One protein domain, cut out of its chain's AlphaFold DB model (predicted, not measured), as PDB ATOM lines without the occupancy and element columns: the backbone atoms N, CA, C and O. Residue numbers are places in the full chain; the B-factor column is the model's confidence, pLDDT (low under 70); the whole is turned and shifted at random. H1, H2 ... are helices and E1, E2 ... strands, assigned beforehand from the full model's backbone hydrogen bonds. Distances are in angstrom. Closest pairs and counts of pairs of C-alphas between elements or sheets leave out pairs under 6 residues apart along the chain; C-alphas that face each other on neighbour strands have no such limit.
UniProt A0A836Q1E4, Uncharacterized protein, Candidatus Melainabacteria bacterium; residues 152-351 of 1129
ATOM      1  N   ASP A 152      35.143 -20.119 -40.888       93.44
ATOM      2  CA  ASP A 152      35.308 -20.071 -39.422       93.44
ATOM      3  C   ASP A 152      34.007 -19.688 -38.706       93.44
ATOM      4  O   ASP A 152      33.544 -20.371 -37.790       93.44
ATOM      5  N   THR A 153      33.380 -18.596 -39.153       92.56
ATOM      6  CA  THR A 153      32.151 -18.080 -38.531       92.56
ATOM      7  C   THR A 153      30.947 -18.995 -38.753       92.56
ATOM      8  O   THR A 153      30.069 -19.077 -37.889       92.56
ATOM      9  N   ILE A 154      30.927 -19.715 -39.877       93.81
ATOM     10  CA  ILE A 154      29.854 -20.642 -40.231       93.81
ATOM     11  C   ILE A 154      29.941 -21.888 -39.346       93.81
ATOM     12  O   ILE A 154      28.939 -22.271 -38.744       93.81
ATOM     13  N   PHE A 155      31.127 -22.480 -39.169       93.62
ATOM     14  CA  PHE A 155      31.309 -23.626 -38.269       93.62
ATOM     15  C   PHE A 155      31.184 -23.265 -36.783       93.62
ATOM     16  O   PHE A 155      30.708 -24.087 -35.991       93.62
ATOM     17  N   ASP A 156      31.528 -22.035 -36.384       91.81
ATOM     18  CA  ASP A 156      31.247 -21.540 -35.032       91.81
ATOM     19  C   ASP A 156      29.726 -21.531 -34.754       91.81
ATOM     20  O   ASP A 156      29.305 -21.953 -33.671       91.81
ATOM     21  N   ALA A 157      28.895 -21.148 -35.736       92.44
ATOM     22  CA  ALA A 157      27.430 -21.117 -35.626       92.44
ATOM     23  C   ALA A 157      26.734 -22.466 -35.894       92.44
ATOM     24  O   ALA A 157      25.648 -22.714 -35.363       92.44
ATOM     25  N   ALA A 158      27.339 -23.340 -36.699       93.81
ATOM     26  CA  ALA A 158      26.741 -24.600 -37.111       93.81
ATOM     27  C   ALA A 158      26.616 -25.599 -35.950       93.81
ATOM     28  O   ALA A 158      27.534 -25.781 -35.146       93.81
ATOM     29  N   GLU A 159      25.483 -26.300 -35.898       94.12
ATOM     30  CA  GLU A 159      25.207 -27.350 -34.917       94.12
ATOM     31  C   GLU A 159      25.101 -28.719 -35.609       94.12
ATOM     32  O   GLU A 159      24.286 -28.870 -36.527       94.12
ATOM     33  N   PRO A 160      25.855 -29.751 -35.167       92.00
ATOM     34  CA  PRO A 160      25.838 -31.066 -35.812       92.00
ATOM     35  C   PRO A 160      24.462 -31.729 -35.883       92.00
ATOM     36  O   PRO A 160      24.218 -32.539 -36.765       92.00
ATOM     37  N   SER A 161      23.539 -31.407 -34.973       89.56
ATOM     38  CA  SER A 161      22.213 -32.034 -34.917       89.56
ATOM     39  C   SER A 161      21.210 -31.471 -35.935       89.56
ATOM     40  O   SER A 161      20.213 -32.135 -36.216       89.56
ATOM     41  N   THR A 162      21.460 -30.285 -36.502       92.19
ATOM     42  CA  THR A 162      20.573 -29.617 -37.481       92.19
ATOM     43  C   THR A 162      21.288 -29.206 -38.771       92.19
ATOM     44  O   THR A 162      20.723 -28.502 -39.613       92.19
ATOM     45  N   PHE A 163      22.524 -29.671 -38.955       93.69
ATOM     46  CA  PHE A 163      23.450 -29.216 -39.987       93.69
ATOM     47  C   PHE A 163      22.883 -29.210 -41.416       93.69
ATOM     48  O   PHE A 163      22.987 -28.195 -42.109       93.69
ATOM     49  N   LEU A 164      22.225 -30.296 -41.848       90.56
ATOM     50  CA  LEU A 164      21.680 -30.421 -43.213       90.56
ATOM     51  C   LEU A 164      20.599 -29.387 -43.535       90.56
ATOM     52  O   LEU A 164      20.359 -29.055 -44.703       90.56
ATOM     53  N   LYS A 165      19.903 -28.914 -42.502       88.75
ATOM     54  CA  LYS A 165      18.839 -27.926 -42.636       88.75
ATOM     55  C   LYS A 165      19.395 -26.510 -42.648       88.75
ATOM     56  O   LYS A 165      18.943 -25.706 -43.458       88.75
ATOM     57  N   ASP A 166      20.325 -26.228 -41.743       91.12
ATOM     58  CA  ASP A 166      20.660 -24.851 -41.396       91.12
ATOM     59  C   ASP A 166      21.914 -24.334 -42.125       91.12
ATOM     60  O   ASP A 166      21.937 -23.156 -42.464       91.12
ATOM     61  N   HIS A 167      22.919 -25.181 -42.406       92.88
ATOM     62  CA  HIS A 167      24.239 -24.716 -42.888       92.88
ATOM     63  C   HIS A 167      24.835 -25.518 -44.064       92.88
ATOM     64  O   HIS A 167      25.708 -25.009 -44.762       92.88
ATOM     65  N   ALA A 168      24.366 -26.742 -44.343       89.31
ATOM     66  CA  ALA A 168      24.973 -27.595 -45.377       89.31
ATOM     67  C   ALA A 168      24.955 -26.984 -46.792       89.31
ATOM     68  O   ALA A 168      25.933 -27.101 -47.522       89.31
ATOM     69  N   VAL A 169      23.869 -26.298 -47.173       88.44
ATOM     70  CA  VAL A 169      23.744 -25.650 -48.496       88.44
ATOM     71  C   VAL A 169      24.763 -24.525 -48.662       88.44
ATOM     72  O   VAL A 169      25.387 -24.415 -49.713       88.44
ATOM     73  N   GLU A 170      24.921 -23.699 -47.626       89.44
ATOM     74  CA  GLU A 170      25.852 -22.572 -47.631       89.44
ATOM     75  C   GLU A 170      27.294 -23.074 -47.747       89.44
ATOM     76  O   GLU A 170      28.000 -22.677 -48.672       89.44
ATOM     77  N   ILE A 171      27.692 -24.036 -46.908       89.50
ATOM     78  CA  ILE A 171      29.041 -24.619 -46.949       89.50
ATOM     79  C   ILE A 171      29.307 -25.320 -48.285       89.50
ATOM     80  O   ILE A 171      30.338 -25.067 -48.902       89.50
ATOM     81  N   ARG A 172      28.372 -26.136 -48.792       86.94
ATOM     82  CA  ARG A 172      28.533 -26.789 -50.103       86.94
ATOM     83  C   ARG A 172      28.728 -25.764 -51.221       86.94
ATOM     84  O   ARG A 172      29.570 -25.976 -52.085       86.94
ATOM     85  N   SER A 173      27.973 -24.663 -51.210       86.19
ATOM     86  CA  SER A 173      28.098 -23.620 -52.238       86.19
ATOM     87  C   SER A 173      29.453 -22.910 -52.218       86.19
ATOM     88  O   SER A 173      29.920 -22.473 -53.266       86.19
ATOM     89  N   LEU A 174      30.080 -22.823 -51.041       86.69
ATOM     90  CA  LEU A 174      31.397 -22.220 -50.856       86.69
ATOM     91  C   LEU A 174      32.534 -23.184 -51.217       86.69
ATOM     92  O   LEU A 174      33.546 -22.731 -51.742       86.69
ATOM     93  N   LEU A 175      32.372 -24.488 -50.971       84.81
ATOM     94  CA  LEU A 175      33.383 -25.510 -51.281       84.81
ATOM     95  C   LEU A 175      33.371 -25.950 -52.755       84.81
ATOM     96  O   LEU A 175      34.424 -26.187 -53.337       84.81
ATOM     97  N   ASN A 176      32.196 -26.035 -53.385       80.00
ATOM     98  CA  ASN A 176      32.032 -26.617 -54.721       80.00
ATOM     99  C   ASN A 176      31.600 -25.553 -55.746       80.00
ATOM    100  O   ASN A 176      30.589 -25.754 -56.418       80.00
ATOM    101  N   GLU A 177      32.332 -24.432 -55.851       61.09
ATOM    102  CA  GLU A 177      31.993 -23.142 -56.515       61.09
ATOM    103  C   GLU A 177      31.364 -23.179 -57.941       61.09
ATOM    104  O   GLU A 177      31.054 -22.130 -58.511       61.09
ATOM    105  N   GLN A 178      31.142 -24.348 -58.550       54.94
ATOM    106  CA  GLN A 178      30.626 -24.534 -59.910       54.94
ATOM    107  C   GLN A 178      29.451 -25.525 -60.062       54.94
ATOM    108  O   GLN A 178      28.998 -25.733 -61.189       54.94
ATOM    109  N   GLU A 179      28.906 -26.109 -58.986       60.97
ATOM    110  CA  GLU A 179      27.744 -27.010 -59.088       60.97
ATOM    111  C   GLU A 179      26.410 -26.319 -58.761       60.97
ATOM    112  O   GLU A 179      26.196 -25.809 -57.659       60.97
ATOM    113  N   GLU A 180      25.453 -26.352 -59.698       63.12
ATOM    114  CA  GLU A 180      24.058 -26.047 -59.367       63.12
ATOM    115  C   GLU A 180      23.532 -27.115 -58.399       63.12
ATOM    116  O   GLU A 180      23.412 -28.286 -58.755       63.12
ATOM    117  N   ILE A 181      23.174 -26.708 -57.178       66.06
ATOM    118  CA  ILE A 181      22.487 -27.584 -56.223       66.06
ATOM    119  C   ILE A 181      21.101 -27.913 -56.789       66.06
ATOM    120  O   ILE A 181      20.141 -27.147 -56.649       66.06
ATOM    121  N   THR A 182      20.982 -29.066 -57.438       66.12
ATOM    122  CA  THR A 182      19.693 -29.595 -57.875       66.12
ATOM    123  C   THR A 182      18.998 -30.231 -56.678       66.12
ATOM    124  O   THR A 182      19.426 -31.273 -56.198       66.12
ATOM    125  N   ASN A 183      17.912 -29.625 -56.194       77.56
ATOM    126  CA  ASN A 183      17.031 -30.271 -55.216       77.56
ATOM    127  C   ASN A 183      16.122 -31.265 -55.945       77.56
ATOM    128  O   ASN A 183      14.960 -30.968 -56.228       77.56
ATOM    129  N   THR A 184      16.678 -32.418 -56.298       82.00
ATOM    130  CA  THR A 184      15.910 -33.507 -56.902       82.00
ATOM    131  C   THR A 184      15.048 -34.147 -55.818       82.00
ATOM    132  O   THR A 184      15.555 -34.509 -54.756       82.00
ATOM    133  N   GLU A 185      13.741 -34.264 -56.063       80.69
ATOM    134  CA  GLU A 185      12.859 -35.073 -55.218       80.69
ATOM    135  C   GLU A 185      13.213 -36.553 -55.423       80.69
ATOM    136  O   GLU A 185      13.208 -37.025 -56.559       80.69
ATOM    137  N   ASP A 186      13.522 -37.266 -54.335       83.62
ATOM    138  CA  ASP A 186      13.894 -38.688 -54.332       83.62
ATOM    139  C   ASP A 186      15.109 -39.044 -55.233       83.62
ATOM    140  O   ASP A 186      14.993 -39.853 -56.160       83.62
ATOM    141  N   PRO A 187      16.305 -38.462 -54.989       86.06
ATOM    142  CA  PRO A 187      17.481 -38.618 -55.854       86.06
ATOM    143  C   PRO A 187      17.989 -40.066 -55.966       86.06
ATOM    144  O   PRO A 187      18.670 -40.406 -56.933       86.06
ATOM    145  N   LEU A 188      17.654 -40.926 -54.999       87.62
ATOM    146  CA  LEU A 188      18.035 -42.342 -54.981       87.62
ATOM    147  C   LEU A 188      16.884 -43.288 -55.365       87.62
ATOM    148  O   LEU A 188      17.050 -44.505 -55.262       87.62
ATOM    149  N   GLU A 189      15.733 -42.764 -55.802       88.75
ATOM    150  CA  GLU A 189      14.526 -43.548 -56.113       88.75
ATOM    151  C   GLU A 189      14.036 -44.428 -54.935       88.75
ATOM    152  O   GLU A 189      13.477 -45.514 -55.127       88.75
ATOM    153  N   ILE A 190      14.217 -43.972 -53.692       89.75
ATOM    154  CA  ILE A 190      13.788 -44.637 -52.454       89.75
ATOM    155  C   ILE A 190      12.280 -44.905 -52.483       89.75
ATOM    156  O   ILE A 190      11.852 -46.020 -52.168       89.75
ATOM    157  N   GLN A 191      11.457 -43.955 -52.931       89.88
ATOM    158  CA  GLN A 191      10.009 -44.157 -52.999       89.88
ATOM    159  C   GLN A 191       9.642 -45.223 -54.030       89.88
ATOM    160  O   GLN A 191       8.739 -46.029 -53.793       89.88
ATOM    161  N   ALA A 192      10.340 -45.267 -55.164       87.69
ATOM    162  CA  ALA A 192      10.084 -46.265 -56.195       87.69
ATOM    163  C   ALA A 192      10.555 -47.667 -55.765       87.69
ATOM    164  O   ALA A 192       9.812 -48.644 -55.913       87.69
ATOM    165  N   VAL A 193      11.764 -47.776 -55.210       89.88
ATOM    166  CA  VAL A 193      12.401 -49.049 -54.839       89.88
ATOM    167  C   VAL A 193      11.834 -49.598 -53.530       89.88
ATOM    168  O   VAL A 193      11.391 -50.750 -53.483       89.88
ATOM    169  N   TRP A 194      11.784 -48.770 -52.488       90.94
ATOM    170  CA  TRP A 194      11.424 -49.147 -51.116       90.94
ATOM    171  C   TRP A 194       9.984 -48.809 -50.731       90.94
ATOM    172  O   TRP A 194       9.505 -49.286 -49.703       90.94
ATOM    173  N   GLY A 195       9.259 -48.050 -51.556       89.25
ATOM    174  CA  GLY A 195       7.861 -47.699 -51.290       89.25
ATOM    175  C   GLY A 195       7.683 -46.672 -50.173       89.25
ATOM    176  O   GLY A 195       6.559 -46.517 -49.691       89.25
ATOM    177  N   VAL A 196       8.766 -46.008 -49.756       88.94
ATOM    178  CA  VAL A 196       8.807 -45.032 -48.661       88.94
ATOM    179  C   VAL A 196       9.616 -43.793 -49.054       88.94
ATOM    180  O   VAL A 196      10.544 -43.907 -49.847       88.94
ATOM    181  N   GLN A 197       9.305 -42.637 -48.466       87.44
ATOM    182  CA  GLN A 197      10.100 -41.409 -48.608       87.44
ATOM    183  C   GLN A 197      10.983 -41.205 -47.376       87.44
ATOM    184  O   GLN A 197      10.576 -41.545 -46.262       87.44
ATOM    185  N   ASN A 198      12.176 -40.637 -47.564       89.25
ATOM    186  CA  ASN A 198      13.068 -40.270 -46.467       89.25
ATOM    187  C   ASN A 198      13.755 -38.928 -46.759       89.25
ATOM    188  O   ASN A 198      14.843 -38.873 -47.327       89.25
ATOM    189  N   GLU A 199      13.117 -37.847 -46.310       87.12
ATOM    190  CA  GLU A 199      13.572 -36.475 -46.562       87.12
ATOM    191  C   GLU A 199      14.969 -36.179 -45.990       87.12
ATOM    192  O   GLU A 199      15.661 -35.306 -46.504       87.12
ATOM    193  N   GLU A 200      15.407 -36.882 -44.936       88.62
ATOM    194  CA  GLU A 200      16.736 -36.667 -44.350       88.62
ATOM    195  C   GLU A 200      17.847 -37.218 -45.258       88.62
ATOM    196  O   GLU A 200      18.877 -36.566 -45.430       88.62
ATOM    197  N   ILE A 201      17.626 -38.382 -45.882       90.38
ATOM    198  CA  ILE A 201      18.551 -38.953 -46.874       90.38
ATOM    199  C   ILE A 201      18.527 -38.128 -48.158       90.38
ATOM    200  O   ILE A 201      19.589 -37.801 -48.685       90.38
ATOM    201  N   ASP A 202      17.344 -37.726 -48.619       89.12
ATOM    202  CA  ASP A 202      17.214 -36.870 -49.799       89.12
ATOM    203  C   ASP A 202      17.930 -35.529 -49.576       89.12
ATOM    204  O   ASP A 202      18.643 -35.039 -50.454       89.12
ATOM    205  N   ALA A 203      17.792 -34.937 -48.384       89.06
ATOM    206  CA  ALA A 203      18.505 -33.721 -48.014       89.06
ATOM    207  C   ALA A 203      20.020 -33.941 -47.952       89.06
ATOM    208  O   ALA A 203      20.758 -33.068 -48.396       89.06
ATOM    209  N   PHE A 204      20.489 -35.079 -47.437       91.12
ATOM    210  CA  PHE A 204      21.912 -35.411 -47.425       91.12
ATOM    211  C   PHE A 204      22.482 -35.500 -48.838       91.12
ATOM    212  O   PHE A 204      23.411 -34.774 -49.159       91.12
ATOM    213  N   VAL A 205      21.893 -36.322 -49.706       88.75
ATOM    214  CA  VAL A 205      22.385 -36.521 -51.078       88.75
ATOM    215  C   VAL A 205      22.389 -35.206 -51.865       88.75
ATOM    216  O   VAL A 205      23.347 -34.895 -52.569       88.75
ATOM    217  N   ASN A 206      21.354 -34.382 -51.692       86.19
ATOM    218  CA  ASN A 206      21.262 -33.092 -52.371       86.19
ATOM    219  C   ASN A 206      22.174 -32.003 -51.770       86.19
ATOM    220  O   ASN A 206      22.439 -31.012 -52.446       86.19
ATOM    221  N   ARG A 207      22.638 -32.107 -50.514       88.50
ATOM    222  CA  ARG A 207      23.277 -30.972 -49.799       88.50
ATOM    223  C   ARG A 207      24.623 -31.273 -49.149       88.50
ATOM    224  O   ARG A 207      25.279 -30.325 -48.732       88.50
ATOM    225  N   ALA A 208      25.025 -32.534 -49.027       86.56
ATOM    226  CA  ALA A 208      26.323 -32.898 -48.474       86.56
ATOM    227  C   ALA A 208      27.451 -32.323 -49.342       86.56
ATOM    228  O   ALA A 208      27.349 -32.309 -50.569       86.56
ATOM    229  N   ALA A 209      28.499 -31.823 -48.687       82.81
ATOM    230  CA  ALA A 209      29.700 -31.356 -49.364       82.81
ATOM    231  C   ALA A 209      30.514 -32.543 -49.901       82.81
ATOM    232  O   ALA A 209      30.482 -33.635 -49.329       82.81
ATOM    233  N   GLU A 210      31.253 -32.299 -50.979       81.88
ATOM    234  CA  GLU A 210      32.306 -33.199 -51.456       81.88
ATOM    235  C   GLU A 210      33.646 -32.709 -50.886       81.88
ATOM    236  O   GLU A 210      33.834 -31.504 -50.722       81.88
ATOM    237  N   GLY A 211      34.571 -33.610 -50.548       67.19
ATOM    238  CA  GLY A 211      35.856 -33.212 -49.959       67.19
ATOM    239  C   GLY A 211      36.883 -34.334 -49.906       67.19
ATOM    240  O   GLY A 211      36.518 -35.509 -49.893       67.19
ATOM    241  N   GLY A 212      38.166 -33.976 -49.919       55.66
ATOM    242  CA  GLY A 212      39.285 -34.838 -50.317       55.66
ATOM    243  C   GLY A 212      39.840 -35.833 -49.279       55.66
ATOM    244  O   GLY A 212      40.623 -36.695 -49.663       55.66
ATOM    245  N   SER A 213      39.220 -35.951 -48.095       54.97
ATOM    246  CA  SER A 213      39.136 -37.246 -47.370       54.97
ATOM    247  C   SER A 213      38.535 -38.375 -48.236       54.97
ATOM    248  O   SER A 213      38.468 -39.534 -47.831       54.97
ATOM    249  N   GLY A 214      38.055 -38.035 -49.437       68.88
ATOM    250  CA  GLY A 214      37.661 -38.948 -50.494       68.88
ATOM    251  C   GLY A 214      36.160 -39.185 -50.545       68.88
ATOM    252  O   GLY A 214      35.723 -39.963 -51.390       68.88
ATOM    253  N   PHE A 215      35.367 -38.535 -49.677       85.06
ATOM    254  CA  PHE A 215      33.923 -38.738 -49.647       85.06
ATOM    255  C   PHE A 215      33.235 -38.088 -50.844       85.06
ATOM    256  O   PHE A 215      33.299 -36.873 -51.046       85.06
ATOM    257  N   ARG A 216      32.483 -38.902 -51.580       86.94
ATOM    258  CA  ARG A 216      31.614 -38.467 -52.670       86.94
ATOM    259  C   ARG A 216      30.177 -38.910 -52.400       86.94
ATOM    260  O   ARG A 216      29.931 -40.116 -52.277       86.94
ATOM    261  N   PRO A 217      29.213 -37.976 -52.302       86.94
ATOM    262  CA  PRO A 217      27.796 -38.299 -52.250       86.94
ATOM    263  C   PRO A 217      27.373 -39.113 -53.477       86.94
ATOM    264  O   PRO A 217      27.926 -38.988 -54.569       86.94
ATOM    265  N   ALA A 218      26.362 -39.961 -53.321       85.88
ATOM    266  CA  ALA A 218      25.811 -40.706 -54.445       85.88
ATOM    267  C   ALA A 218      25.088 -39.756 -55.425       85.88
ATOM    268  O   ALA A 218      24.081 -39.155 -55.073       85.88
ATOM    269  N   THR A 219      25.574 -39.644 -56.664       69.81
ATOM    270  CA  THR A 219      25.066 -38.674 -57.659       69.81
ATOM    271  C   THR A 219      24.100 -39.251 -58.699       69.81
ATOM    272  O   THR A 219      23.563 -38.503 -59.514       69.81
ATOM    273  N   SER A 220      23.854 -40.566 -58.710       63.28
ATOM    274  CA  SER A 220      22.981 -41.210 -59.703       63.28
ATOM    275  C   SER A 220      21.923 -42.113 -59.072       63.28
ATOM    276  O   SER A 220      22.217 -42.919 -58.186       63.28
ATOM    277  N   SER A 221      20.689 -41.999 -59.576       65.75
ATOM    278  CA  SER A 221      19.623 -42.950 -59.275       65.75
ATOM    279  C   SER A 221      19.895 -44.285 -59.970       65.75
ATOM    280  O   SER A 221      20.438 -44.355 -61.079       65.75
ATOM    281  N   ARG A 222      19.514 -45.382 -59.314       65.62
ATOM    282  CA  ARG A 222      19.645 -46.723 -59.885       65.62
ATOM    283  C   ARG A 222      18.367 -47.098 -60.612       65.62
ATOM    284  O   ARG A 222      17.419 -47.587 -60.006       65.62
ATOM    285  N   THR A 223      18.370 -46.939 -61.929       66.69
ATOM    286  CA  THR A 223      17.254 -47.392 -62.759       66.69
ATOM    287  C   THR A 223      17.363 -48.894 -63.048       66.69
ATOM    288  O   THR A 223      18.342 -49.410 -63.598       66.69
ATOM    289  N   PHE A 224      16.321 -49.635 -62.671       75.81
ATOM    290  CA  PHE A 224      16.177 -51.057 -62.985       75.81
ATOM    291  C   PHE A 224      15.159 -51.217 -64.121       75.81
ATOM    292  O   PHE A 224      13.964 -51.007 -63.905       75.81
ATOM    293  N   GLU A 225      15.616 -51.563 -65.327       76.62
ATOM    294  CA  GLU A 225      14.734 -51.821 -66.482       76.62
ATOM    295  C   GLU A 225      13.984 -53.159 -66.341       76.62
ATOM    296  O   GLU A 225      12.780 -53.218 -66.583       76.62
ATOM    297  N   ASP A 226      14.673 -54.194 -65.849       83.31
ATOM    298  CA  ASP A 226      14.128 -55.529 -65.570       83.31
ATOM    299  C   ASP A 226      13.922 -55.758 -64.058       83.31
ATOM    300  O   ASP A 226      14.102 -54.850 -63.239       83.31
ATOM    301  N   ASN A 227      13.533 -56.976 -63.663       89.25
ATOM    302  CA  ASN A 227      13.439 -57.367 -62.254       89.25
ATOM    303  C   ASN A 227      14.784 -57.132 -61.545       89.25
ATOM    304  O   ASN A 227      15.819 -57.670 -61.954       89.25
ATOM    305  N   MET A 228      14.770 -56.328 -60.479       87.94
ATOM    306  CA  MET A 228      16.008 -55.864 -59.850       87.94
ATOM    307  C   MET A 228      16.836 -56.979 -59.202       87.94
ATOM    308  O   MET A 228      18.057 -56.856 -59.145       87.94
ATOM    309  N   TRP A 229      16.213 -58.089 -58.787       88.56
ATOM    310  CA  TRP A 229      16.927 -59.207 -58.160       88.56
ATOM    311  C   TRP A 229      17.912 -59.882 -59.105       88.56
ATOM    312  O   TRP A 229      18.935 -60.381 -58.644       88.56
ATOM    313  N   PHE A 230      17.677 -59.822 -60.422       84.31
ATOM    314  CA  PHE A 230      18.674 -60.280 -61.383       84.31
ATOM    315  C   PHE A 230      19.955 -59.464 -61.286       84.31
ATOM    316  O   PHE A 230      21.020 -60.058 -61.255       84.31
ATOM    317  N   LYS A 231      19.864 -58.132 -61.201       78.94
ATOM    318  CA  LYS A 231      21.043 -57.257 -61.113       78.94
ATOM    319  C   LYS A 231      21.700 -57.290 -59.735       78.94
ATOM    320  O   LYS A 231      22.916 -57.239 -59.662       78.94
ATOM    321  N   MET A 232      20.915 -57.406 -58.664       81.75
ATOM    322  CA  MET A 232      21.452 -57.485 -57.299       81.75
ATOM    323  C   MET A 232      22.250 -58.774 -57.057       81.75
ATOM    324  O   MET A 232      23.202 -58.760 -56.285       81.75
ATOM    325  N   ILE A 233      21.866 -59.877 -57.715       83.38
ATOM    326  CA  ILE A 233      22.594 -61.157 -57.670       83.38
ATOM    327  C   ILE A 233      23.683 -61.217 -58.758       83.38
ATOM    328  O   ILE A 233      24.720 -61.841 -58.570       83.38
ATOM    329  N   ALA A 234      23.479 -60.569 -59.910       70.94
ATOM    330  CA  ALA A 234      24.467 -60.510 -60.984       70.94
ATOM    331  C   ALA A 234      25.576 -59.500 -60.661       70.94
ATOM    332  O   ALA A 234      25.535 -58.366 -61.125       70.94
ATOM    333  N   HIS A 235      26.552 -59.918 -59.855       66.38
ATOM    334  CA  HIS A 235      27.664 -59.094 -59.376       66.38
ATOM    335  C   HIS A 235      28.538 -58.545 -60.525       66.38
ATOM    336  O   HIS A 235      29.212 -59.332 -61.190       66.38
ATOM    337  N   PRO A 236      28.574 -57.221 -60.778       46.44
ATOM    338  CA  PRO A 236      29.443 -56.635 -61.800       46.44
ATOM    339  C   PRO A 236      30.768 -56.058 -61.259       46.44
ATOM    340  O   PRO A 236      31.540 -55.546 -62.065       46.44
ATOM    341  N   TRP A 237      31.024 -56.085 -59.941       52.44
ATOM    342  CA  TRP A 237      32.112 -55.329 -59.287       52.44
ATOM    343  C   TRP A 237      32.801 -56.125 -58.163       52.44
ATOM    344  O   TRP A 237      32.199 -57.050 -57.618       52.44
ATOM    345  N   ASP A 238      34.030 -55.726 -57.803       50.84
ATOM    346  CA  ASP A 238      34.944 -56.430 -56.879       50.84
ATOM    347  C   ASP A 238      34.421 -56.571 -55.426       50.84
ATOM    348  O   ASP A 238      34.802 -57.507 -54.720       50.84
ATOM    349  N   ASN A 239      33.462 -55.740 -54.994       57.53
ATOM    350  CA  ASN A 239      32.852 -55.805 -53.655       57.53
ATOM    351  C   ASN A 239      31.616 -56.708 -53.628       57.53
ATOM    352  O   ASN A 239      30.461 -56.272 -53.688       57.53
ATOM    353  N   CYS A 240      31.880 -58.004 -53.570       61.09
ATOM    354  CA  CYS A 240      30.877 -59.051 -53.671       61.09
ATOM    355  C   CYS A 240      29.818 -58.926 -52.560       61.09
ATOM    356  O   CYS A 240      30.130 -58.583 -51.424       61.09
ATOM    357  N   CYS A 241      28.549 -59.216 -52.879       72.19
ATOM    358  CA  CYS A 241      27.439 -59.320 -51.916       72.19
ATOM    359  C   CYS A 241      26.997 -58.051 -51.151       72.19
ATOM    360  O   CYS A 241      25.952 -58.083 -50.493       72.19
ATOM    361  N   GLU A 242      27.700 -56.930 -51.283       80.44
ATOM    362  CA  GLU A 242      27.422 -55.667 -50.586       80.44
ATOM    363  C   GLU A 242      25.971 -55.177 -50.758       80.44
ATOM    364  O   GLU A 242      25.266 -54.872 -49.795       80.44
ATOM    365  N   GLU A 243      25.474 -55.149 -51.995       81.50
ATOM    366  CA  GLU A 243      24.126 -54.647 -52.282       81.50
ATOM    367  C   GLU A 243      23.029 -55.574 -51.755       81.50
ATOM    368  O   GLU A 243      21.970 -55.116 -51.317       81.50
ATOM    369  N   LEU A 244      23.282 -56.887 -51.774       86.06
ATOM    370  CA  LEU A 244      22.390 -57.881 -51.178       86.06
ATOM    371  C   LEU A 244      22.335 -57.688 -49.662       86.06
ATOM    372  O   LEU A 244      21.246 -57.663 -49.081       86.06
ATOM    373  N   ALA A 245      23.492 -57.496 -49.027       85.44
ATOM    374  CA  ALA A 245      23.595 -57.210 -47.605       85.44
ATOM    375  C   ALA A 245      22.831 -55.931 -47.228       85.44
ATOM    376  O   ALA A 245      21.978 -55.962 -46.332       85.44
ATOM    377  N   ALA A 246      23.042 -54.839 -47.968       87.06
ATOM    378  CA  ALA A 246      22.326 -53.580 -47.783       87.06
ATOM    379  C   ALA A 246      20.802 -53.750 -47.933       87.06
ATOM    380  O   ALA A 246      20.028 -53.192 -47.146       87.06
ATOM    381  N   ALA A 247      20.344 -54.590 -48.868       89.88
ATOM    382  CA  ALA A 247      18.924 -54.891 -49.041       89.88
ATOM    383  C   ALA A 247      18.308 -55.551 -47.799       89.88
ATOM    384  O   ALA A 247      17.230 -55.164 -47.339       89.88
ATOM    385  N   PHE A 248      18.995 -56.531 -47.209       90.00
ATOM    386  CA  PHE A 248      18.519 -57.186 -45.989       90.00
ATOM    387  C   PHE A 248      18.605 -56.286 -44.750       90.00
ATOM    388  O   PHE A 248      17.823 -56.464 -43.811       90.00
ATOM    389  N   MET A 249      19.485 -55.283 -44.761       87.12
ATOM    390  CA  MET A 249      19.508 -54.210 -43.760       87.12
ATOM    391  C   MET A 249      18.354 -53.221 -43.917       87.12
ATOM    392  O   MET A 249      17.938 -52.602 -42.935       87.12
ATOM    393  N   GLY A 250      17.807 -53.088 -45.125       89.50
ATOM    394  CA  GLY A 250      16.965 -51.950 -45.471       89.50
ATOM    395  C   GLY A 250      17.792 -50.670 -45.489       89.50
ATOM    396  O   GLY A 250      17.410 -49.695 -44.849       89.50
ATOM    397  N   ALA A 251      18.955 -50.711 -46.136       89.88
ATOM    398  CA  ALA A 251      19.886 -49.601 -46.263       89.88
ATOM    399  C   ALA A 251      20.055 -49.181 -47.728       89.88
ATOM    400  O   ALA A 251      19.826 -49.966 -48.649       89.88
ATOM    401  N   VAL A 252      20.458 -47.928 -47.930       90.25
ATOM    402  CA  VAL A 252      20.728 -47.329 -49.240       90.25
ATOM    403  C   VAL A 252      22.123 -46.723 -49.257       90.25
ATOM    404  O   VAL A 252      22.568 -46.157 -48.257       90.25
ATOM    405  N   LYS A 253      22.816 -46.855 -50.389       89.88
ATOM    406  CA  LYS A 253      24.126 -46.237 -50.600       89.88
ATOM    407  C   LYS A 253      23.944 -44.724 -50.691       89.88
ATOM    408  O   LYS A 253      23.225 -44.255 -51.569       89.88
ATOM    409  N   ILE A 254      24.583 -43.982 -49.794       90.94
ATOM    410  CA  ILE A 254      24.510 -42.511 -49.738       90.94
ATOM    411  C   ILE A 254      25.785 -41.831 -50.242       90.94
ATOM    412  O   ILE A 254      25.770 -40.634 -50.513       90.94
ATOM    413  N   GLY A 255      26.870 -42.587 -50.400       89.81
ATOM    414  CA  GLY A 255      28.138 -42.096 -50.918       89.81
ATOM    415  C   GLY A 255      29.224 -43.159 -50.849       89.81
ATOM    416  O   GLY A 255      28.925 -44.347 -50.692       89.81
ATOM    417  N   TYR A 256      30.471 -42.739 -51.001       87.12
ATOM    418  CA  TYR A 256      31.638 -43.611 -50.946       87.12
ATOM    419  C   TYR A 256      32.910 -42.821 -50.629       87.12
ATOM    420  O   TYR A 256      32.952 -41.624 -50.899       87.12
ATOM    421  N   PHE A 257      33.905 -43.491 -50.055       83.69
ATOM    422  CA  PHE A 257      35.275 -43.013 -49.896       83.69
ATOM    423  C   PHE A 257      36.179 -43.719 -50.919       83.69
ATOM    424  O   PHE A 257      36.035 -44.921 -51.151       83.69
ATOM    425  N   GLY A 258      37.105 -42.983 -51.536       74.31
ATOM    426  CA  GLY A 258      38.082 -43.555 -52.473       74.31
ATOM    427  C   GLY A 258      37.440 -44.240 -53.686       74.31
ATOM    428  O   GLY A 258      36.406 -43.795 -54.178       74.31
ATOM    429  N   ASP A 259      38.058 -45.319 -54.175       64.00
ATOM    430  CA  ASP A 259      37.582 -46.041 -55.366       64.00
ATOM    431  C   ASP A 259      36.636 -47.217 -55.041       64.00
ATOM    432  O   ASP A 259      35.933 -47.681 -55.943       64.00
ATOM    433  N   SER A 260      36.560 -47.665 -53.775       68.31
ATOM    434  CA  SER A 260      35.868 -48.920 -53.422       68.31
ATOM    435  C   SER A 260      35.183 -48.977 -52.046       68.31
ATOM    436  O   SER A 260      34.508 -49.969 -51.790       68.31
ATOM    437  N   ASP A 261      35.266 -47.974 -51.164       82.19
ATOM    438  CA  ASP A 261      34.631 -48.067 -49.836       82.19
ATOM    439  C   ASP A 261      33.272 -47.376 -49.804       82.19
ATOM    440  O   ASP A 261      33.146 -46.156 -49.913       82.19
ATOM    441  N   HIS A 262      32.206 -48.152 -49.654       86.25
ATOM    442  CA  HIS A 262      30.853 -47.643 -49.830       86.25
ATOM    443  C   HIS A 262      30.192 -47.280 -48.502       86.25
ATOM    444  O   HIS A 262      30.237 -48.025 -47.523       86.25
ATOM    445  N   VAL A 263      29.514 -46.129 -48.479       89.12
ATOM    446  CA  VAL A 263      28.826 -45.621 -47.290       89.12
ATOM    447  C   VAL A 263      27.327 -45.804 -47.437       89.12
ATOM    448  O   VAL A 263      26.700 -45.321 -48.387       89.12
ATOM    449  N   TYR A 264      26.735 -46.455 -46.443       89.88
ATOM    450  CA  TYR A 264      25.320 -46.783 -46.416       89.88
ATOM    451  C   TYR A 264      24.601 -46.108 -45.262       89.88
ATOM    452  O   TYR A 264      25.113 -46.011 -44.150       89.88
ATOM    453  N   SER A 265      23.360 -45.705 -45.521       91.19
ATOM    454  CA  SER A 265      22.419 -45.251 -44.504       91.19
ATOM    455  C   SER A 265      21.268 -46.236 -44.392       91.19
ATOM    456  O   SER A 265      20.671 -46.635 -45.393       91.19
ATOM    457  N   THR A 266      20.936 -46.637 -43.171       88.75
ATOM    458  CA  THR A 266      19.706 -47.403 -42.924       88.75
ATOM    459  C   THR A 266      18.467 -46.544 -43.208       88.75
ATOM    460  O   THR A 266      18.470 -45.340 -42.990       88.75
ATOM    461  N   LEU A 267      17.378 -47.153 -43.678       86.94
ATOM    462  CA  LEU A 267      16.110 -46.457 -43.943       86.94
ATOM    463  C   LEU A 267      15.154 -46.470 -42.744       86.94
ATOM    464  O   LEU A 267      14.249 -45.637 -42.667       86.94
ATOM    465  N   PHE A 268      15.308 -47.434 -41.830       80.81
ATOM    466  CA  PHE A 268      14.288 -47.754 -40.831       80.81
ATOM    467  C   PHE A 268      14.851 -47.832 -39.407       80.81
ATOM    468  O   PHE A 268      15.719 -48.653 -39.109       80.81
ATOM    469  N   GLN A 269      14.253 -47.067 -38.490       72.81
ATOM    470  CA  GLN A 269      14.417 -47.243 -37.046       72.81
ATOM    471  C   GLN A 269      13.398 -48.270 -36.502       72.81
ATOM    472  O   GLN A 269      12.191 -48.092 -36.696       72.81
ATOM    473  N   PRO A 270      13.818 -49.307 -35.744       60.47
ATOM    474  CA  PRO A 270      12.920 -50.351 -35.230       60.47
ATOM    475  C   PRO A 270      11.776 -49.857 -34.329       60.47
ATOM    476  O   PRO A 270      10.772 -50.554 -34.171       60.47
ATOM    477  N   SER A 271      11.887 -48.664 -33.740       60.69
ATOM    478  CA  SER A 271      10.933 -48.109 -32.768       60.69
ATOM    479  C   SER A 271      10.005 -47.016 -33.315       60.69
ATOM    480  O   SER A 271       9.093 -46.612 -32.596       60.69
ATOM    481  N   ARG A 272      10.191 -46.540 -34.558       60.44
ATOM    482  CA  ARG A 272       9.403 -45.429 -35.132       60.44
ATOM    483  C   ARG A 272       8.393 -45.875 -36.190       60.44
ATOM    484  O   ARG A 272       8.640 -46.826 -36.930       60.44
ATOM    485  N   GLU A 273       7.256 -45.181 -36.239       59.78
ATOM    486  CA  GLU A 273       6.207 -45.385 -37.252       59.78
ATOM    487  C   GLU A 273       6.616 -44.832 -38.632       59.78
ATOM    488  O   GLU A 273       6.127 -45.323 -39.644       59.78
ATOM    489  N   GLU A 274       7.562 -43.886 -38.680       71.56
ATOM    490  CA  GLU A 274       8.075 -43.258 -39.907       71.56
ATOM    491  C   GLU A 274       9.495 -43.750 -40.278       71.56
ATOM    492  O   GLU A 274      10.299 -44.012 -39.369       71.56
ATOM    493  N   PRO A 275       9.840 -43.848 -41.584       73.50
ATOM    494  CA  PRO A 275      11.189 -44.165 -42.062       73.50
ATOM    495  C   PRO A 275      12.193 -43.102 -41.616       73.50
ATOM    496  O   PRO A 275      12.037 -41.925 -41.932       73.50
ATOM    497  N   LYS A 276      13.219 -43.516 -40.867       76.81
ATOM    498  CA  LYS A 276      14.304 -42.650 -40.392       76.81
ATOM    499  C   LYS A 276      15.607 -43.437 -40.294       76.81
ATOM    500  O   LYS A 276      15.549 -44.605 -39.893       76.81
ATOM    501  N   PRO A 277      16.764 -42.816 -40.586       79.00
ATOM    502  CA  PRO A 277      18.049 -43.474 -40.423       79.00
ATOM    503  C   PRO A 277      18.321 -43.859 -38.975       79.00
ATOM    504  O   PRO A 277      18.064 -43.091 -38.051       79.00
ATOM    505  N   ASN A 278      18.828 -45.071 -38.770       74.88
ATOM    506  CA  ASN A 278      19.225 -45.612 -37.470       74.88
ATOM    507  C   ASN A 278      20.736 -45.863 -37.367       74.88
ATOM    508  O   ASN A 278      21.183 -46.494 -36.418       74.88
ATOM    509  N   GLY A 279      21.506 -45.449 -38.371       82.88
ATOM    510  CA  GLY A 279      22.933 -45.722 -38.462       82.88
ATOM    511  C   GLY A 279      23.457 -45.521 -39.875       82.88
ATOM    512  O   GLY A 279      22.745 -45.791 -40.853       82.88
ATOM    513  N   ILE A 280      24.697 -45.048 -39.931       87.44
ATOM    514  CA  ILE A 280      25.514 -44.846 -41.120       87.44
ATOM    515  C   ILE A 280      26.742 -45.709 -40.943       87.44
ATOM    516  O   ILE A 280      27.380 -45.651 -39.894       87.44
ATOM    517  N   PHE A 281      27.045 -46.525 -41.936       85.31
ATOM    518  CA  PHE A 281      28.091 -47.524 -41.819       85.31
ATOM    519  C   PHE A 281      28.932 -47.596 -43.082       85.31
ATOM    520  O   PHE A 281      28.473 -47.245 -44.174       85.31
ATOM    521  N   LEU A 282      30.168 -48.034 -42.881       84.25
ATOM    522  CA  LEU A 282      31.143 -48.275 -43.926       84.25
ATOM    523  C   LEU A 282      31.111 -49.754 -44.302       84.25
ATOM    524  O   LEU A 282      31.181 -50.622 -43.431       84.25
ATOM    525  N   TRP A 283      30.995 -50.028 -45.595       81.50
ATOM    526  CA  TRP A 283      31.310 -51.333 -46.150       81.50
ATOM    527  C   TRP A 283      32.735 -51.290 -46.687       81.50
ATOM    528  O   TRP A 283      32.999 -50.544 -47.633       81.50
ATOM    529  N   SER A 284      33.627 -52.065 -46.071       75.19
ATOM    530  CA  SER A 284      35.034 -52.113 -46.462       75.19
ATOM    531  C   SER A 284      35.230 -53.105 -47.604       75.19
ATOM    532  O   SER A 284      34.730 -54.237 -47.565       75.19
ATOM    533  N   HIS A 285      35.955 -52.673 -48.635       72.38
ATOM    534  CA  HIS A 285      36.358 -53.558 -49.725       72.38
ATOM    535  C   HIS A 285      37.389 -54.608 -49.288       72.38
ATOM    536  O   HIS A 285      37.423 -55.682 -49.883       72.38
ATOM    537  N   ASP A 286      38.160 -54.339 -48.229       65.75
ATOM    538  CA  ASP A 286      39.172 -55.257 -47.697       65.75
ATOM    539  C   ASP A 286      38.550 -56.398 -46.890       65.75
ATOM    540  O   ASP A 286      38.967 -57.552 -46.997       65.75
ATOM    541  N   THR A 287      37.539 -56.088 -46.072       64.94
ATOM    542  CA  THR A 287      36.897 -57.096 -45.215       64.94
ATOM    543  C   THR A 287      35.685 -57.745 -45.871       64.94
ATOM    544  O   THR A 287      35.251 -58.800 -45.416       64.94
ATOM    545  N   HIS A 288      35.121 -57.141 -46.924       69.25
ATOM    546  CA  HIS A 288      33.829 -57.525 -47.505       69.25
ATOM    547  C   HIS A 288      32.695 -57.599 -46.462       69.25
ATOM    548  O   HIS A 288      31.734 -58.357 -46.613       69.25
ATOM    549  N   TYR A 289      32.802 -56.799 -45.398       70.88
ATOM    550  CA  TYR A 289      31.838 -56.713 -44.309       70.88
ATOM    551  C   TYR A 289      31.576 -55.258 -43.907       70.88
ATOM    552  O   TYR A 289      32.227 -54.313 -44.355       70.88
ATOM    553  N   VAL A 290      30.570 -55.084 -43.043       74.44
ATOM    554  CA  VAL A 290      30.360 -53.823 -42.332       74.44
ATOM    555  C   VAL A 290      31.485 -53.672 -41.316       74.44
ATOM    556  O   VAL A 290      31.474 -54.366 -40.299       74.44
ATOM    557  N   ASP A 291      32.428 -52.791 -41.625       69.69
ATOM    558  CA  ASP A 291      33.634 -52.570 -40.831       69.69
ATOM    559  C   ASP A 291      33.314 -51.686 -39.623       69.69
ATOM    560  O   ASP A 291      33.525 -52.066 -38.476       69.69
ATOM    561  N   GLU A 292      32.669 -50.542 -39.879       72.50
ATOM    562  CA  GLU A 292      32.483 -49.499 -38.870       72.50
ATOM    563  C   GLU A 292      31.120 -48.802 -38.950       72.50
ATOM    564  O   GLU A 292      30.540 -48.604 -40.026       72.50
ATOM    565  N   VAL A 293      30.612 -48.362 -37.792       78.56
ATOM    566  CA  VAL A 293      29.443 -47.469 -37.696       78.56
ATOM    567  C   VAL A 293      29.936 -46.028 -37.595       78.56
ATOM    568  O   VAL A 293      30.318 -45.552 -36.532       78.56
ATOM    569  N   LEU A 294      29.885 -45.306 -38.713       80.38
ATOM    570  CA  LEU A 294      30.427 -43.955 -38.843       80.38
ATOM    571  C   LEU A 294      29.679 -42.913 -37.998       80.38
ATOM    572  O   LEU A 294      30.296 -41.982 -37.475       80.38
ATOM    573  N   SER A 295      28.353 -43.036 -37.888       83.94
ATOM    574  CA  SER A 295      27.496 -42.169 -37.065       83.94
ATOM    575  C   SER A 295      26.086 -42.755 -36.924       83.94
ATOM    576  O   SER A 295      25.642 -43.551 -37.754       83.94
ATOM    577  N   LEU A 296      25.336 -42.330 -35.903       81.06
ATOM    578  CA  LEU A 296      23.901 -42.624 -35.770       81.06
ATOM    579  C   LEU A 296      22.989 -41.555 -36.384       81.06
ATOM    580  O   LEU A 296      21.779 -41.771 -36.479       81.06
ATOM    581  N   SER A 297      23.545 -40.415 -36.797       86.44
ATOM    582  CA  SER A 297      22.796 -39.281 -37.333       86.44
ATOM    583  C   SER A 297      23.377 -38.823 -38.659       86.44
ATOM    584  O   SER A 297      24.559 -38.513 -38.786       86.44
ATOM    585  N   ILE A 298      22.504 -38.680 -39.649       88.81
ATOM    586  CA  ILE A 298      22.886 -38.168 -40.965       88.81
ATOM    587  C   ILE A 298      23.276 -36.693 -40.948       88.81
ATOM    588  O   ILE A 298      24.095 -36.276 -41.761       88.81
ATOM    589  N   ASN A 299      22.788 -35.923 -39.971       91.00
ATOM    590  CA  ASN A 299      23.247 -34.551 -39.765       91.00
ATOM    591  C   ASN A 299      24.672 -34.510 -39.197       91.00
ATOM    592  O   ASN A 299      25.481 -33.707 -39.652       91.00
ATOM    593  N   GLU A 300      24.994 -35.395 -38.250       89.31
ATOM    594  CA  GLU A 300      26.321 -35.439 -37.619       89.31
ATOM    595  C   GLU A 300      27.374 -35.951 -38.607       89.31
ATOM    596  O   GLU A 300      28.469 -35.395 -38.685       89.31
ATOM    597  N   PHE A 301      27.015 -36.940 -39.432       89.00
ATOM    598  CA  PHE A 301      27.863 -37.395 -40.530       89.00
ATOM    599  C   PHE A 301      28.066 -36.312 -41.601       89.00
ATOM    600  O   PHE A 301      29.199 -36.066 -42.002       89.00
ATOM    601  N   ALA A 302      27.009 -35.606 -42.018       90.50
ATOM    602  CA  ALA A 302      27.136 -34.491 -42.962       90.50
ATOM    603  C   ALA A 302      28.020 -33.361 -42.427       90.50
ATOM    604  O   ALA A 302      28.846 -32.830 -43.166       90.50
ATOM    605  N   TYR A 303      27.862 -33.014 -41.145       91.44
ATOM    606  CA  TYR A 303      28.700 -32.026 -40.469       91.44
ATOM    607  C   TYR A 303      30.165 -32.465 -40.491       91.44
ATOM    608  O   TYR A 303      31.036 -31.667 -40.823       91.44
ATOM    609  N   ARG A 304      30.434 -33.740 -40.176       87.75
ATOM    610  CA  ARG A 304      31.783 -34.319 -40.210       87.75
ATOM    611  C   ARG A 304      32.406 -34.218 -41.602       87.75
ATOM    612  O   ARG A 304      33.518 -33.720 -41.717       87.75
ATOM    613  N   VAL A 305      31.702 -34.678 -42.636       87.38
ATOM    614  CA  VAL A 305      32.204 -34.657 -44.021       87.38
ATOM    615  C   VAL A 305      32.512 -33.226 -44.462       87.38
ATOM    616  O   VAL A 305      33.581 -32.969 -45.004       87.38
ATOM    617  N   ALA A 306      31.613 -32.281 -44.180       89.88
ATOM    618  CA  ALA A 306      31.826 -30.880 -44.518       89.88
ATOM    619  C   ALA A 306      33.000 -30.258 -43.748       89.88
ATOM    620  O   ALA A 306      33.739 -29.460 -44.319       89.88
ATOM    621  N   LEU A 307      33.183 -30.613 -42.472       88.81
ATOM    622  CA  LEU A 307      34.302 -30.136 -41.660       88.81
ATOM    623  C   LEU A 307      35.644 -30.633 -42.207       88.81
ATOM    624  O   LEU A 307      36.546 -29.822 -42.388       88.81
ATOM    625  N   ALA A 308      35.748 -31.927 -42.521       84.69
ATOM    626  CA  ALA A 308      36.949 -32.506 -43.121       84.69
ATOM    627  C   ALA A 308      37.270 -31.849 -44.474       84.69
ATOM    628  O   ALA A 308      38.378 -31.366 -44.677       84.69
ATOM    629  N   ALA A 309      36.265 -31.718 -45.350       85.94
ATOM    630  CA  ALA A 309      36.399 -31.036 -46.639       85.94
ATOM    631  C   ALA A 309      36.899 -29.589 -46.497       85.94
ATOM    632  O   ALA A 309      37.749 -29.134 -47.255       85.94
ATOM    633  N   SER A 310      36.361 -28.864 -45.514       88.88
ATOM    634  CA  SER A 310      36.717 -27.466 -45.260       88.88
ATOM    635  C   SER A 310      38.134 -27.317 -44.724       88.88
ATOM    636  O   SER A 310      38.800 -26.337 -45.043       88.88
ATOM    637  N   PHE A 311      38.581 -28.261 -43.893       86.00
ATOM    638  CA  PHE A 311      39.926 -28.255 -43.333       86.00
ATOM    639  C   PHE A 311      40.979 -28.530 -44.400       86.00
ATOM    640  O   PHE A 311      41.926 -27.767 -44.539       86.00
ATOM    641  N   GLU A 312      40.771 -29.570 -45.199       81.62
ATOM    642  CA  GLU A 312      41.695 -29.963 -46.259       81.62
ATOM    643  C   GLU A 312      41.803 -28.919 -47.372       81.62
ATOM    644  O   GLU A 312      42.883 -28.663 -47.891       81.62
ATOM    645  N   GLN A 313      40.691 -28.265 -47.711       84.44
ATOM    646  CA  GLN A 313      40.719 -27.118 -48.615       84.44
ATOM    647  C   GLN A 313      41.229 -25.844 -47.924       84.44
ATOM    648  O   GLN A 313      41.095 -24.771 -48.493       84.44
ATOM    649  N   GLU A 314      41.750 -25.895 -46.696       86.94
ATOM    650  CA  GLU A 314      42.276 -24.736 -45.958       86.94
ATOM    651  C   GLU A 314      41.284 -23.546 -45.918       86.94
ATOM    652  O   GLU A 314      41.646 -22.376 -46.064       86.94
ATOM    653  N   ARG A 315      39.983 -23.849 -45.774       89.12
ATOM    654  CA  ARG A 315      38.870 -22.877 -45.696       89.12
ATOM    655  C   ARG A 315      38.441 -22.534 -44.274       89.12
ATOM    656  O   ARG A 315      37.637 -21.627 -44.049       89.12
ATOM    657  N   ILE A 316      38.953 -23.281 -43.306       90.00
ATOM    658  CA  ILE A 316      38.723 -23.104 -41.875       90.00
ATOM    659  C   ILE A 316      40.075 -23.101 -41.163       90.00
ATOM    660  O   ILE A 316      40.973 -23.863 -41.517       90.00
ATOM    661  N   SER A 317      40.239 -22.244 -40.162       87.44
ATOM    662  CA  SER A 317      41.455 -22.191 -39.356       87.44
ATOM    663  C   SER A 317      41.563 -23.404 -38.428       87.44
ATOM    664  O   SER A 317      40.552 -23.919 -37.941       87.44
ATOM    665  N   VAL A 318      42.791 -23.808 -38.079       82.38
ATOM    666  CA  VAL A 318      43.060 -24.900 -37.116       82.38
ATOM    667  C   VAL A 318      42.284 -24.702 -35.806       82.38
ATOM    668  O   VAL A 318      41.663 -25.624 -35.277       82.38
ATOM    669  N   LYS A 319      42.214 -23.457 -35.318       84.31
ATOM    670  CA  LYS A 319      41.472 -23.095 -34.104       84.31
ATOM    671  C   LYS A 319      39.960 -23.305 -34.241       84.31
ATOM    672  O   LYS A 319      39.320 -23.769 -33.292       84.31
ATOM    673  N   ALA A 320      39.365 -22.915 -35.367       87.81
ATOM    674  CA  ALA A 320      37.938 -23.115 -35.606       87.81
ATOM    675  C   ALA A 320      37.618 -24.599 -35.851       87.81
ATOM    676  O   ALA A 320      36.639 -25.108 -35.298       87.81
ATOM    677  N   ALA A 321      38.492 -25.321 -36.556       86.50
ATOM    678  CA  ALA A 321      38.391 -26.761 -36.754       86.50
ATOM    679  C   ALA A 321      38.423 -27.533 -35.426       86.50
ATOM    680  O   ALA A 321      37.545 -28.358 -35.184       86.50
ATOM    681  N   ALA A 322      39.330 -27.193 -34.505       81.75
ATOM    682  CA  ALA A 322      39.398 -27.801 -33.171       81.75
ATOM    683  C   ALA A 322      38.088 -27.653 -32.381       81.75
ATOM    684  O   ALA A 322      37.575 -28.611 -31.790       81.75
ATOM    685  N   LYS A 323      37.482 -26.459 -32.401       86.62
ATOM    686  CA  LYS A 323      36.163 -26.241 -31.788       86.62
ATOM    687  C   LYS A 323      35.074 -27.058 -32.482       86.62
ATOM    688  O   LYS A 323      34.203 -27.602 -31.803       86.62
ATOM    689  N   ALA A 324      35.100 -27.115 -33.811       88.56
ATOM    690  CA  ALA A 324      34.110 -27.816 -34.614       88.56
ATOM    691  C   ALA A 324      34.167 -29.336 -34.392       88.56
ATOM    692  O   ALA A 324      33.121 -29.946 -34.164       88.56
ATOM    693  N   TRP A 325      35.361 -29.932 -34.347       85.12
ATOM    694  CA  TRP A 325      35.573 -31.345 -34.019       85.12
ATOM    695  C   TRP A 325      35.095 -31.682 -32.606       85.12
ATOM    696  O   TRP A 325      34.425 -32.693 -32.391       85.12
ATOM    697  N   LYS A 326      35.301 -30.781 -31.639       83.00
ATOM    698  CA  LYS A 326      34.779 -30.943 -30.273       83.00
ATOM    699  C   LYS A 326      33.251 -31.032 -30.206       83.00
ATOM    700  O   LYS A 326      32.723 -31.689 -29.310       83.00
ATOM    701  N   LYS A 327      32.517 -30.426 -31.149       87.00
ATOM    702  CA  LYS A 327      31.047 -30.559 -31.224       87.00
ATOM    703  C   LYS A 327      30.598 -31.976 -31.630       87.00
ATOM    704  O   LYS A 327      29.446 -32.333 -31.346       87.00
ATOM    705  N   LEU A 328      31.480 -32.766 -32.256       81.50
ATOM    706  CA  LEU A 328      31.262 -34.158 -32.680       81.50
ATOM    707  C   LEU A 328      31.748 -35.210 -31.672       81.50
ATOM    708  O   LEU A 328      31.467 -36.392 -31.868       81.50
ATOM    709  N   ALA A 329      32.436 -34.805 -30.601       78.38
ATOM    710  CA  ALA A 329      32.957 -35.731 -29.601       78.38
ATOM    711  C   ALA A 329      31.844 -36.645 -29.054       78.38
ATOM    712  O   ALA A 329      30.802 -36.170 -28.587       78.38
ATOM    713  N   GLY A 330      32.058 -37.960 -29.150       72.62
ATOM    714  CA  GLY A 330      31.103 -38.973 -28.709       72.62
ATOM    715  C   GLY A 330      29.865 -39.124 -29.600       72.62
ATOM    716  O   GLY A 330      28.864 -39.657 -29.122       72.62
ATOM    717  N   LYS A 331      29.883 -38.644 -30.854       77.12
ATOM    718  CA  LYS A 331      28.747 -38.719 -31.809       77.12
ATOM    719  C   LYS A 331      29.083 -39.386 -33.145       77.12
ATOM    720  O   LYS A 331      28.196 -39.928 -33.805       77.12
ATOM    721  N   CYS A 332      30.351 -39.361 -33.541       75.31
ATOM    722  CA  CYS A 332      30.844 -39.976 -34.769       75.31
ATOM    723  C   CYS A 332      32.053 -40.865 -34.470       75.31
ATOM    724  O   CYS A 332      32.751 -40.662 -33.478       75.31
ATOM    725  N   TYR A 333      32.291 -41.835 -35.346       70.81
ATOM    726  CA  TYR A 333      33.535 -42.592 -35.379       70.81
ATOM    727  C   TYR A 333      34.635 -41.783 -36.075       70.81
ATOM    728  O   TYR A 333      34.348 -41.038 -37.025       70.81
ATOM    729  N   VAL A 334      35.873 -41.936 -35.607       61.75
ATOM    730  CA  VAL A 334      37.029 -41.120 -35.998       61.75
ATOM    731  C   VAL A 334      38.240 -42.024 -36.276       61.75
ATOM    732  O   VAL A 334      39.203 -42.040 -35.521       61.75
ATOM    733  N   GLY A 335      38.145 -42.836 -37.334       60.00
ATOM    734  CA  GLY A 335      39.225 -43.717 -37.814       60.00
ATOM    735  C   GLY A 335      39.899 -43.217 -39.099       60.00
ATOM    736  O   GLY A 335      39.777 -42.046 -39.447       60.00
ATOM    737  N   TRP A 336      40.575 -44.117 -39.826       52.91
ATOM    738  CA  TRP A 336      41.481 -43.820 -40.955       52.91
ATOM    739  C   TRP A 336      40.912 -42.866 -42.027       52.91
ATOM    740  O   TRP A 336      41.613 -41.970 -42.480       52.91
ATOM    741  N   CYS A 337      39.613 -42.934 -42.347       51.50
ATOM    742  CA  CYS A 337      38.953 -42.016 -43.296       51.50
ATOM    743  C   CYS A 337      38.598 -40.625 -42.703       51.50
ATOM    744  O   CYS A 337      37.671 -39.964 -43.181       51.50
ATOM    745  N   ALA A 338      39.198 -40.221 -41.578       49.94
ATOM    746  CA  ALA A 338      38.813 -39.033 -40.800       49.94
ATOM    747  C   ALA A 338      39.983 -38.234 -40.192       49.94
ATOM    748  O   ALA A 338      39.711 -37.268 -39.480       49.94
ATOM    749  N   GLY A 339      41.235 -38.662 -40.398       49.72
ATOM    750  CA  GLY A 339      42.401 -38.159 -39.660       49.72
ATOM    751  C   GLY A 339      42.925 -36.793 -40.106       49.72
ATOM    752  O   GLY A 339      43.445 -36.053 -39.271       49.72
ATOM    753  N   ASP A 340      42.739 -36.422 -41.376       52.38
ATOM    754  CA  ASP A 340      43.346 -35.206 -41.922       52.38
ATOM    755  C   ASP A 340      42.758 -33.954 -41.250       52.38
ATOM    756  O   ASP A 340      41.594 -33.585 -41.435       52.38
ATOM    757  N   GLY A 341      43.576 -33.335 -40.396       52.34
ATOM    758  CA  GLY A 341      43.262 -32.124 -39.641       52.34
ATOM    759  C   GLY A 341      42.734 -32.297 -38.230       52.34
ATOM    760  O   GLY A 341      42.662 -31.316 -37.489       52.34
ATOM    761  N   LEU A 342      42.369 -33.512 -37.820       61.84
ATOM    762  CA  LEU A 342      41.998 -33.765 -36.431       61.84
ATOM    763  C   LEU A 342      43.234 -33.743 -35.525       61.84
ATOM    764  O   LEU A 342      43.188 -33.116 -34.471       61.84
ATOM    765  N   GLU A 343      44.320 -34.395 -35.943       59.03
ATOM    766  CA  GLU A 343      45.580 -34.471 -35.187       59.03
ATOM    767  C   GLU A 343      46.188 -33.069 -34.995       59.03
ATOM    768  O   GLU A 343      46.466 -32.658 -33.869       59.03
ATOM    769  N   GLU A 344      46.238 -32.251 -36.053       58.75
ATOM    770  CA  GLU A 344      46.676 -30.847 -35.975       58.75
ATOM    771  C   GLU A 344      45.759 -29.980 -35.088       58.75
ATOM    772  O   GLU A 344      46.222 -29.130 -34.324       58.75
ATOM    773  N   ALA A 345      44.443 -30.207 -35.142       55.62
ATOM    774  CA  ALA A 345      43.473 -29.488 -34.320       55.62
ATOM    775  C   ALA A 345      43.513 -29.891 -32.834       55.62
ATOM    776  O   ALA A 345      43.225 -29.064 -31.963       55.62
ATOM    777  N   ILE A 346      43.852 -31.149 -32.541       57.41
ATOM    778  CA  ILE A 346      44.074 -31.670 -31.190       57.41
ATOM    779  C   ILE A 346      45.346 -31.053 -30.597       57.41
ATOM    780  O   ILE A 346      45.282 -30.482 -29.505       57.41
ATOM    781  N   ASN A 347      46.454 -31.080 -31.345       52.59
ATOM    782  CA  ASN A 347      47.766 -30.602 -30.896       52.59
ATOM    783  C   ASN A 347      47.775 -29.090 -30.588       52.59
ATOM    784  O   ASN A 347      48.452 -28.640 -29.665       52.59
ATOM    785  N   TYR A 348      46.937 -28.297 -31.265       48.47
ATOM    786  CA  TYR A 348      46.791 -26.855 -31.009       48.47
ATOM    787  C   TYR A 348      46.298 -26.503 -29.586       48.47
ATOM    788  O   TYR A 348      46.505 -25.387 -29.101       48.47
ATOM    789  N   VAL A 349      45.599 -27.412 -28.892       46.59
ATOM    790  CA  VAL A 349      44.997 -27.122 -27.575       46.59
ATOM    791  C   VAL A 349      46.028 -27.153 -26.441       46.59
ATOM    792  O   VAL A 349      45.851 -26.423 -25.459       46.59
ATOM    793  N   ASP A 350      47.115 -27.911 -26.589       43.22
ATOM    794  CA  ASP A 350      48.154 -28.018 -25.559       43.22
ATOM    795  C   ASP A 350      49.080 -26.791 -25.507       43.22
ATOM    796  O   ASP A 350      49.569 -26.429 -24.432       43.22
ATOM    797  N   GLU A 351      49.216 -26.041 -26.604       39.47
ATOM    798  CA  GLU A 351      50.009 -24.802 -26.630       39.47
ATOM    799  C   GLU A 351      49.274 -23.585 -26.027       39.47
ATOM    800  O   GLU A 351      49.897 -22.673 -25.476       39.47
TER     801      GLU A 351
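Overview. This is residues 152 to 351 of the 1129 residues of an uncharacterized protein of Candidatus Melainabacteria bacterium (UniProt A0A836Q1E4). In the middle stands a strongly twisted sheet of five strands, with H7 over one face and H8 on the opposite face; H5 packs on it by E1 and E2. H8 reaches away from the sheet to one end, where H9 packs on it and H1 and H10 pack on H9; H3 also packs on H8, and H2 packs on its residues 299 to 303, nearer the sheet; H6 lies at the other end, beyond H7. The printed part has 200 residues with ten named helices and five named strands, in the order H1 H2 H3 H4 H5 E1 H6 H7 E2 E3 E4 E5 H8 H9 H10, class mixed; the sheet runs E1 E2 E3 E4 E5, antiparallel. It is compact, radius of gyration of the C-alphas 17.1 A, with an elongated outline of 59 by 38 by 34 A.

Arrangement. Begin at edge strand E1, residues 215 to 217: its N 216 is 2.8 A from O 256 of E2, residues 251 to 257. Also within hydrogen-bond range are N 254 and O 263 of E3, residues 261 to 266, at 2.9 A; N 264 and O 281 of E4, residues 280 to 283, at 3.0 A; and N 282 and O 292 of edge strand E5, residues 290 to 295, at 2.9 A. E2 to E5 form a meander, each strand the antiparallel neighbour of the one before. H7, residues 242 to 249, is over E3 at a height of 7.8 A, along the strands. H8, residues 298 to 312, is on the opposite face, height 7.1 A. H8 is the hub: look for its closest C-alphas to H2, residues 163 to 166, at Asn 299 and Phe 163, 5.3 A; to H3, residues 168 to 175, at Ser 310 and Leu 175, 7.2 A; to H5, residues 199 to 207, at Ala 302 and Phe 204, 6.9 A. H5 is on the sheet, height 9.1 A. H8 and H9, residues 318 to 326, form a helical hairpin, closest C-alphas Phe 311 and Ala 321, 6.9 A. H9 touches H1, residues 152 to 157, at C-alphas 320 and 152, 5.5 A, and H10, residues 342 to 351, at C-alphas 322 and 345, 4.6 A. H6, residues 228 to 233, only just touches H7, with 3 pairs of C-alphas within 8 A, closest 232 and 244, 6.2 A. H4, residues 190 to 194, touches no helix. Every O i to N i+4 pair is within hydrogen-bond range in H1 and H3 to H9; H10 has 3 of 6, and H2 is too short for one.

Along the chain. Find C-alpha 152, where H1 begins, at (35.308, -20.071, -39.422). H8 runs 21.2 A from (22.886, -38.168, -40.965); E2 spans 17.1 A, E3 16.5 A. H10 ends at (50.009, -24.802, -26.630).

Size, cuts and confidence. The C-alphas of Asp 226 and Glu 351 are farthest apart, 61.2 A. The printed part has no cut; long links join H3 to H4, E3 to E4 and H9 to H10. Mean pLDDT of the printed part is 78.9; residues 334 to 351 are among those under 70.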